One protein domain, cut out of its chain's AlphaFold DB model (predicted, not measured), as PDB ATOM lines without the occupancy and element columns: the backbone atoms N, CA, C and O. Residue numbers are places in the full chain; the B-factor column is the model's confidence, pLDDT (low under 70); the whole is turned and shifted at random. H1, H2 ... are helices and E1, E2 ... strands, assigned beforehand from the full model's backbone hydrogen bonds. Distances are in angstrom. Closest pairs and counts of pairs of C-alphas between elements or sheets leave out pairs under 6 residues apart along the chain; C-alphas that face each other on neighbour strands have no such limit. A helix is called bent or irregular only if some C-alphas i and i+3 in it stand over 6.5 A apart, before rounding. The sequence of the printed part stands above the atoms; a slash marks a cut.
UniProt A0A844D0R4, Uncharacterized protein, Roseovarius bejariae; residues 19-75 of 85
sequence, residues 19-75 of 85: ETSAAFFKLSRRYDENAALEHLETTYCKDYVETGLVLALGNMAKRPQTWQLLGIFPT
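What this domain is: This is residues 19 to 75 of the 85 residues of an uncharacterized protein of Roseovarius bejariae (UniProt A0A844D0R4). The printed part is an open, flat V: one limb is the helix H2, the other is the long two-stranded hairpin of E1 and E2, and the limbs meet at the tight link from H2 to E1. The short helix H1 is joined to the far end of H2 and folds back there toward the mouth of the V, where it stays clear of the hairpin. The 57 printed residues hold two named helices and then two named strands, in the order H1, H2, E1, E2; the sheet's order is E1 - E2, antiparallel, and the class is mixed, helices and strands. The whole is loose, with a radius of gyration of the C-alphas of 14.8 A and spans of 43 by 24 by 13 A.

How they stand to each other: Begin at H1, residues 19 to 27, and go on to H2, residues 33 to 50. They touch, and H2 does so with residues 36 to 40 alone; look at Leu 27 and Ala 36, whose C-alphas are the closest pair, 5.3 A apart. Their lines stand at a steep tilt of 50 degrees, and they run opposite ways. In H1 every O i to N i+4 pair is within hydrogen-bond range; in H2 it is 11 of 14. H2 has a kink of 26 degrees near residue 43 and is only just irregular, with C-alphas 45 and 48 at 6.6 A. Next come E1, residues 53 to 60, and E2, residues 63 to 74, antiparallel neighbours that form a hairpin, their directions at 157 degrees. Look for N 54 and O 73 at 2.9 A, and N 70 and O 56 at 2.8 A, both within hydrogen-bond range. E2 bends by 88 degrees at residue 66. H1 is apart from E1 and E2, and H2 is apart from E2.

Where its parts are: Find C-alpha 19 at (-16.679, -49.990, 17.845); from there H1 runs 12.2 A to C-alpha 27. H2 goes from C-alpha 33 at (-4.541, -58.433, 26.320) to C-alpha 50, 24.6 A. E1 covers 22.0 A from C-alpha 53 to C-alpha 60. E2 covers 26.4 A from C-alpha 63 and ends with C-alpha 74 at (-14.978, -31.158, 20.890).

The domain as a whole: The two C-alphas farthest apart are those of Asp 32 and Ala 61, at 43.4 A, while the first and last printed C-alphas, Glu 19 and Thr 75, are 22.6 A apart. The printed part has no cut, and its three links, H1 to H2, H2 to E1 and E1 to E2, are tight. The mean pLDDT of the printed part is 89.6, and no printed residue is under 70.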
ATOM      1  N   GLU A  19     -17.885 -50.754  18.127       88.00
ATOM      2  CA  GLU A  19     -16.679 -49.990  17.845       88.00
ATOM      3  C   GLU A  19     -15.586 -50.300  18.871       88.00
ATOM      4  O   GLU A  19     -14.486 -50.702  18.488       88.00
ATOM      5  N   THR A  20     -15.897 -50.231  20.171       88.50
ATOM      6  CA  THR A  20     -14.947 -50.595  21.239       88.50
ATOM      7  C   THR A  20     -14.573 -52.073  21.181       88.50
ATOM      8  O   THR A  20     -13.402 -52.427  21.327       88.50
ATOM      9  N   SER A  21     -15.539 -52.950  20.888       88.38
ATOM     10  CA  SER A  21     -15.280 -54.392  20.759       88.38
ATOM     11  C   SER A  21     -14.346 -54.697  19.578       88.38
ATOM     12  O   SER A  21     -13.429 -55.510  19.692       88.38
ATOM     13  N   ALA A  22     -14.546 -54.023  18.443       92.81
ATOM     14  CA  ALA A  22     -13.704 -54.156  17.261       92.81
ATOM     15  C   ALA A  22     -12.305 -53.559  17.480       92.81
ATOM     16  O   ALA A  22     -11.313 -54.154  17.049       92.81
ATOM     17  N   ALA A  23     -12.214 -52.419  18.172       94.50
ATOM     18  CA  ALA A  23     -10.946 -51.803  18.549       94.50
ATOM     19  C   ALA A  23     -10.119 -52.743  19.437       94.50
ATOM     20  O   ALA A  23      -8.964 -53.017  19.110       94.50
ATOM     21  N   PHE A  24     -10.730 -53.321  20.478       93.94
ATOM     22  CA  PHE A  24     -10.086 -54.319  21.331       93.94
ATOM     23  C   PHE A  24      -9.587 -55.521  20.529       93.94
ATOM     24  O   PHE A  24      -8.408 -55.849  20.602       93.94
ATOM     25  N   PHE A  25     -10.440 -56.133  19.701       92.94
ATOM     26  CA  PHE A  25     -10.051 -57.291  18.886       92.94
ATOM     27  C   PHE A  25      -8.876 -56.989  17.942       92.94
ATOM     28  O   PHE A  25      -8.017 -57.836  17.704       92.94
ATOM     29  N   LYS A  26      -8.815 -55.777  17.380       95.62
ATOM     30  CA  LYS A  26      -7.681 -55.350  16.553       95.62
ATOM     31  C   LYS A  26      -6.406 -55.185  17.386       95.62
ATOM     32  O   LYS A  26      -5.337 -55.584  16.927       95.62
ATOM     33  N   LEU A  27      -6.508 -54.582  18.569       96.50
ATOM     34  CA  LEU A  27      -5.373 -54.293  19.446       96.50
ATOM     35  C   LEU A  27      -4.812 -55.555  20.105       96.50
ATOM     36  O   LEU A  27      -3.597 -55.713  20.125       96.50
ATOM     37  N   SER A  28      -5.659 -56.492  20.531       95.31
ATOM     38  CA  SER A  28      -5.242 -57.767  21.134       95.31
ATOM     39  C   SER A  28      -4.531 -58.710  20.158       95.31
ATOM     40  O   SER A  28      -3.875 -59.662  20.562       95.31
ATOM     41  N   ARG A  29      -4.624 -58.449  18.847       94.38
ATOM     42  CA  ARG A  29      -3.805 -59.132  17.830       94.38
ATOM     43  C   ARG A  29      -2.407 -58.535  17.676       94.38
ATOM     44  O   ARG A  29      -1.566 -59.146  17.021       94.38
ATOM     45  N   ARG A  30      -2.186 -57.324  18.189       94.12
ATOM     46  CA  ARG A  30      -0.926 -56.574  18.084       94.12
ATOM     47  C   ARG A  30      -0.166 -56.528  19.409       94.12
ATOM     48  O   ARG A  30       1.059 -56.539  19.388       94.12
ATOM     49  N   TYR A  31      -0.891 -56.453  20.515       93.88
ATOM     50  CA  TYR A  31      -0.383 -56.384  21.879       93.88
ATOM     51  C   TYR A  31      -0.898 -57.578  22.685       93.88
ATOM     52  O   TYR A  31      -1.815 -58.270  22.240       93.88
ATOM     53  N   ASP A  32      -0.337 -57.815  23.872       94.00
ATOM     54  CA  ASP A  32      -1.009 -58.670  24.848       94.00
ATOM     55  C   ASP A  32      -2.335 -58.040  25.313       94.00
ATOM     56  O   ASP A  32      -2.603 -56.854  25.096       94.00
ATOM     57  N   GLU A  33      -3.197 -58.854  25.919       93.50
ATOM     58  CA  GLU A  33      -4.541 -58.433  26.320       93.50
ATOM     59  C   GLU A  33      -4.525 -57.254  27.299       93.50
ATOM     60  O   GLU A  33      -5.279 -56.299  27.110       93.50
ATOM     61  N   ASN A  34      -3.638 -57.281  28.297       95.69
ATOM     62  CA  ASN A  34      -3.558 -56.224  29.302       95.69
ATOM     63  C   ASN A  34      -3.107 -54.906  28.668       95.69
ATOM     64  O   ASN A  34      -3.729 -53.875  28.904       95.69
ATOM     65  N   ALA A  35      -2.099 -54.948  27.798       95.88
ATOM     66  CA  ALA A  35      -1.640 -53.778  27.058       95.88
ATOM     67  C   ALA A  35      -2.717 -53.229  26.101       95.88
ATOM     68  O   ALA A  35      -2.836 -52.017  25.922       95.88
ATOM     69  N   ALA A  36      -3.537 -54.092  25.492       96.44
ATOM     70  CA  ALA A  36      -4.665 -53.651  24.670       96.44
ATOM     71  C   ALA A  36      -5.742 -52.932  25.504       96.44
ATOM     72  O   ALA A  36      -6.287 -51.924  25.049       96.44
ATOM     73  N   LEU A  37      -6.034 -53.429  26.711       94.50
ATOM     74  CA  LEU A  37      -6.962 -52.787  27.645       94.50
ATOM     75  C   LEU A  37      -6.419 -51.444  28.144       94.50
ATOM     76  O   LEU A  37      -7.129 -50.446  28.060       94.50
ATOM     77  N   GLU A  38      -5.155 -51.400  28.567       95.69
ATOM     78  CA  GLU A  38      -4.482 -50.175  29.016       95.69
ATOM     79  C   GLU A  38      -4.454 -49.111  27.910       95.69
ATOM     80  O   GLU A  38      -4.693 -47.928  28.158       95.69
ATOM     81  N   HIS A  39      -4.231 -49.522  26.657       95.12
ATOM     82  CA  HIS A  39      -4.266 -48.616  25.514       95.12
ATOM     83  C   HIS A  39      -5.654 -47.998  25.303       95.12
ATOM     84  O   HIS A  39      -5.766 -46.792  25.065       95.12
ATOM     85  N   LEU A  40      -6.717 -48.804  25.386       92.75
ATOM     86  CA  LEU A  40      -8.092 -48.316  25.250       92.75
ATOM     87  C   LEU A  40      -8.480 -47.393  26.405       92.75
ATOM     88  O   LEU A  40      -9.069 -46.342  26.164       92.75
ATOM     89  N   GLU A  41      -8.124 -47.762  27.634       91.12
ATOM     90  CA  GLU A  41      -8.360 -46.942  28.820       91.12
ATOM     91  C   GLU A  41      -7.644 -45.595  28.706       91.12
ATOM     92  O   GLU A  41      -8.277 -44.550  28.846       91.12
ATOM     93  N   THR A  42      -6.357 -45.604  28.352       92.25
ATOM     94  CA  THR A  42      -5.579 -44.376  28.144       92.25
ATOM     95  C   THR A  42      -6.224 -43.502  27.070       92.25
ATOM     96  O   THR A  42      -6.472 -42.321  27.292       92.25
ATOM     97  N   THR A  43      -6.592 -44.081  25.929       90.50
ATOM     98  CA  THR A  43      -7.163 -43.305  24.822       90.50
ATOM     99  C   THR A  43      -8.516 -42.690  25.202       90.50
ATOM    100  O   THR A  43      -8.745 -41.498  25.003       90.50
ATOM    101  N   TYR A  44      -9.438 -43.492  25.742       86.12
ATOM    102  CA  TYR A  44     -10.830 -43.077  25.933       86.12
ATOM    103  C   TYR A  44     -11.072 -42.324  27.236       86.12
ATOM    104  O   TYR A  44     -11.884 -41.400  27.258       86.12
ATOM    105  N   CYS A  45     -10.393 -42.715  28.315       83.31
ATOM    106  CA  CYS A  45     -10.608 -42.143  29.642       83.31
ATOM    107  C   CYS A  45      -9.642 -40.997  29.950       83.31
ATOM    108  O   CYS A  45      -9.946 -40.185  30.822       83.31
ATOM    109  N   LYS A  46      -8.503 -40.918  29.249       85.50
ATOM    110  CA  LYS A  46      -7.491 -39.884  29.474       85.50
ATOM    111  C   LYS A  46      -7.316 -38.974  28.263       85.50
ATOM    112  O   LYS A  46      -7.760 -37.833  28.320       85.50
ATOM    113  N   ASP A  47      -6.759 -39.463  27.158       88.56
ATOM    114  CA  ASP A  47      -6.339 -38.613  26.032       88.56
ATOM    115  C   ASP A  47      -7.510 -37.828  25.419       88.56
ATOM    116  O   ASP A  47      -7.420 -36.627  25.146       88.56
ATOM    117  N   TYR A  48      -8.655 -38.484  25.223       85.56
ATOM    118  CA  TYR A  48      -9.848 -37.813  24.709       85.56
ATOM    119  C   TYR A  48     -10.388 -36.760  25.682       85.56
ATOM    120  O   TYR A  48     -10.747 -35.657  25.271       85.56
ATOM    121  N   VAL A  49     -10.391 -37.046  26.979       80.81
ATOM    122  CA  VAL A  49     -10.866 -36.095  27.991       80.81
ATOM    123  C   VAL A  49      -9.924 -34.886  28.079       80.81
ATOM    124  O   VAL A  49     -10.376 -33.738  28.046       80.81
ATOM    125  N   GLU A  50      -8.611 -35.128  28.092       84.25
ATOM    126  CA  GLU A  50      -7.556 -34.105  28.146       84.25
ATOM    127  C   GLU A  50      -7.493 -33.223  26.889       84.25
ATOM    128  O   GLU A  50      -6.992 -32.101  26.946       84.25
ATOM    129  N   THR A  51      -8.029 -33.681  25.756       84.06
ATOM    130  CA  THR A  51      -8.134 -32.875  24.524       84.06
ATOM    131  C   THR A  51      -9.415 -32.040  24.454       84.06
ATOM    132  O   THR A  51      -9.585 -31.252  23.525       84.06
ATOM    133  N   GLY A  52     -10.303 -32.154  25.447       83.31
ATOM    134  CA  GLY A  52     -11.566 -31.419  25.493       83.31
ATOM    135  C   GLY A  52     -12.719 -32.119  24.779       83.31
ATOM    136  O   GLY A  52     -13.683 -31.458  24.388       83.31
ATOM    137  N   LEU A  53     -12.657 -33.437  24.604       87.00
ATOM    138  CA  LEU A  53     -13.791 -34.220  24.129       87.00
ATOM    139  C   LEU A  53     -14.804 -34.412  25.265       87.00
ATOM    140  O   LEU A  53     -14.464 -34.920  26.330       87.00
ATOM    141  N   VAL A  54     -16.060 -34.022  25.038       85.19
ATOM    142  CA  VAL A  54     -17.149 -34.184  26.013       85.19
ATOM    143  C   VAL A  54     -18.253 -35.089  25.472       85.19
ATOM    144  O   VAL A  54     -18.599 -35.043  24.287       85.19
ATOM    145  N   LEU A  55     -18.826 -35.908  26.355       84.50
ATOM    146  CA  LEU A  55     -19.954 -36.789  26.054       84.50
ATOM    147  C   LEU A  55     -21.267 -36.093  26.420       84.50
ATOM    148  O   LEU A  55     -21.477 -35.715  27.573       84.50
ATOM    149  N   ALA A  56     -22.181 -35.959  25.462       86.31
ATOM    150  CA  ALA A  56     -23.529 -35.482  25.748       86.31
ATOM    151  C   ALA A  56     -24.427 -36.666  26.104       86.31
ATOM    152  O   ALA A  56     -24.754 -37.496  25.252       86.31
ATOM    153  N   LEU A  57     -24.845 -36.733  27.363       87.88
ATOM    154  CA  LEU A  57     -25.813 -37.705  27.855       87.88
ATOM    155  C   LEU A  57     -27.180 -37.043  27.982       87.88
ATOM    156  O   LEU A  57     -27.305 -35.928  28.482       87.88
ATOM    157  N   GLY A  58     -28.219 -37.748  27.562       88.88
ATOM    158  CA  GLY A  58     -29.578 -37.267  27.727       88.88
ATOM    159  C   GLY A  58     -30.601 -38.335  27.400       88.88
ATOM    160  O   GLY A  58     -30.281 -39.502  27.168       88.88
ATOM    161  N   ASN A  59     -31.858 -37.925  27.398       91.75
ATOM    162  CA  ASN A  59     -32.985 -38.779  27.083       91.75
ATOM    163  C   ASN A  59     -33.707 -38.272  25.832       91.75
ATOM    164  O   ASN A  59     -33.624 -37.110  25.443       91.75
ATOM    165  N   MET A  60     -34.412 -39.182  25.165       86.00
ATOM    166  CA  MET A  60     -35.291 -38.811  24.061       86.00
ATOM    167  C   MET A  60     -36.686 -38.542  24.614       86.00
ATOM    168  O   MET A  60     -37.162 -39.312  25.445       86.00
ATOM    169  N   ALA A  61     -37.394 -37.543  24.082       88.56
ATOM    170  CA  ALA A  61     -38.761 -37.220  24.513       88.56
ATOM    171  C   ALA A  61     -39.711 -38.437  24.481       88.56
ATOM    172  O   ALA A  61     -40.553 -38.605  25.355       88.56
ATOM    173  N   LYS A  62     -39.536 -39.339  23.505       91.62
ATOM    174  CA  LYS A  62     -40.322 -40.580  23.368       91.62
ATOM    175  C   LYS A  62     -39.968 -41.662  24.408       91.62
ATOM    176  O   LYS A  62     -40.717 -42.623  24.558       91.62
ATOM    177  N   ARG A  63     -38.810 -41.563  25.070       87.44
ATOM    178  CA  ARG A  63     -38.281 -42.527  26.059       87.44
ATOM    179  C   ARG A  63     -37.518 -41.793  27.180       87.44
ATOM    180  O   ARG A  63     -36.299 -41.948  27.283       87.44
ATOM    181  N   PRO A  64     -38.206 -40.987  28.010       90.38
ATOM    182  CA  PRO A  64     -37.568 -40.132  29.016       90.38
ATOM    183  C   PRO A  64     -36.816 -40.914  30.106       90.38
ATOM    184  O   PRO A  64     -35.857 -40.410  30.683       90.38
ATOM    185  N   GLN A  65     -37.213 -42.165  30.356       91.38
ATOM    186  CA  GLN A  65     -36.595 -43.072  31.324       91.38
ATOM    187  C   GLN A  65     -35.281 -43.706  30.842       91.38
ATOM    188  O   GLN A  65     -34.634 -44.426  31.596       91.38
ATOM    189  N   THR A  66     -34.909 -43.522  29.571       85.25
ATOM    190  CA  THR A  66     -33.730 -44.161  28.978       85.25
ATOM    191  C   THR A  66     -32.651 -43.125  28.698       85.25
ATOM    192  O   THR A  66     -32.746 -42.368  27.729       85.25
ATOM    193  N   TRP A  67     -31.605 -43.149  29.522       85.50
ATOM    194  CA  TRP A  67     -30.369 -42.412  29.284       85.50
ATOM    195  C   TRP A  67     -29.605 -43.007  28.111       85.50
ATOM    196  O   TRP A  67     -29.444 -44.224  28.007       85.50
ATOM    197  N   GLN A  68     -29.166 -42.137  27.214       85.19
ATOM    198  CA  GLN A  68     -28.442 -42.489  26.004       85.19
ATOM    199  C   GLN A  68     -27.304 -41.499  25.793       85.19
ATOM    200  O   GLN A  68     -27.409 -40.323  26.152       85.19
ATOM    201  N   LEU A  69     -26.230 -41.981  25.177       85.00
ATOM    202  CA  LEU A  69     -25.208 -41.116  24.612       85.00
ATOM    203  C   LEU A  69     -25.792 -40.465  23.352       85.00
ATOM    204  O   LEU A  69     -26.095 -41.155  22.382       85.00
ATOM    205  N   LEU A  70     -26.003 -39.153  23.396       87.12
ATOM    206  CA  LEU A  70     -26.579 -38.374  22.299       87.12
ATOM    207  C   LEU A  70     -25.517 -37.910  21.302       87.12
ATOM    208  O   LEU A  70     -25.829 -37.678  20.138       87.12
ATOM    209  N   GLY A  71     -24.273 -37.768  21.752       85.44
ATOM    210  CA  GLY A  71     -23.180 -37.362  20.887       85.44
ATOM    211  C   GLY A  71     -21.886 -37.098  21.632       85.44
ATOM    212  O   GLY A  71     -21.812 -37.173  22.860       85.44
ATOM    213  N   ILE A  72     -20.878 -36.773  20.837       86.88
ATOM    214  CA  ILE A  72     -19.530 -36.441  21.267       86.88
ATOM    215  C   ILE A  72     -19.203 -35.068  20.687       86.88
ATOM    216  O   ILE A  72     -19.414 -34.847  19.494       86.88
ATOM    217  N   PHE A  73     -18.703 -34.155  21.516       87.62
ATOM    218  CA  PHE A  73     -18.436 -32.779  21.110       87.62
ATOM    219  C   PHE A  73     -17.010 -32.371  21.479       87.62
ATOM    220  O   PHE A  73     -16.603 -32.570  22.624       87.62
ATOM    221  N   PRO A  74     -16.242 -31.787  20.547       87.25
ATOM    222  CA  PRO A  74     -14.978 -31.158  20.890       87.25
ATOM    223  C   PRO A  74     -15.232 -29.801  21.555       87.25
ATOM    224  O   PRO A  74     -16.135 -29.054  21.171       87.25
ATOM    225  N   THR A  75     -14.404 -29.458  22.532       87.81
ATOM    226  CA  THR A  75     -14.398 -28.154  23.201       87.81
ATOM    227  C   THR A  75     -13.000 -27.550  23.119       87.81
ATOM    228  O   THR A  75     -12.014 -28.259  22.953       87.81
TER     229      THR A  75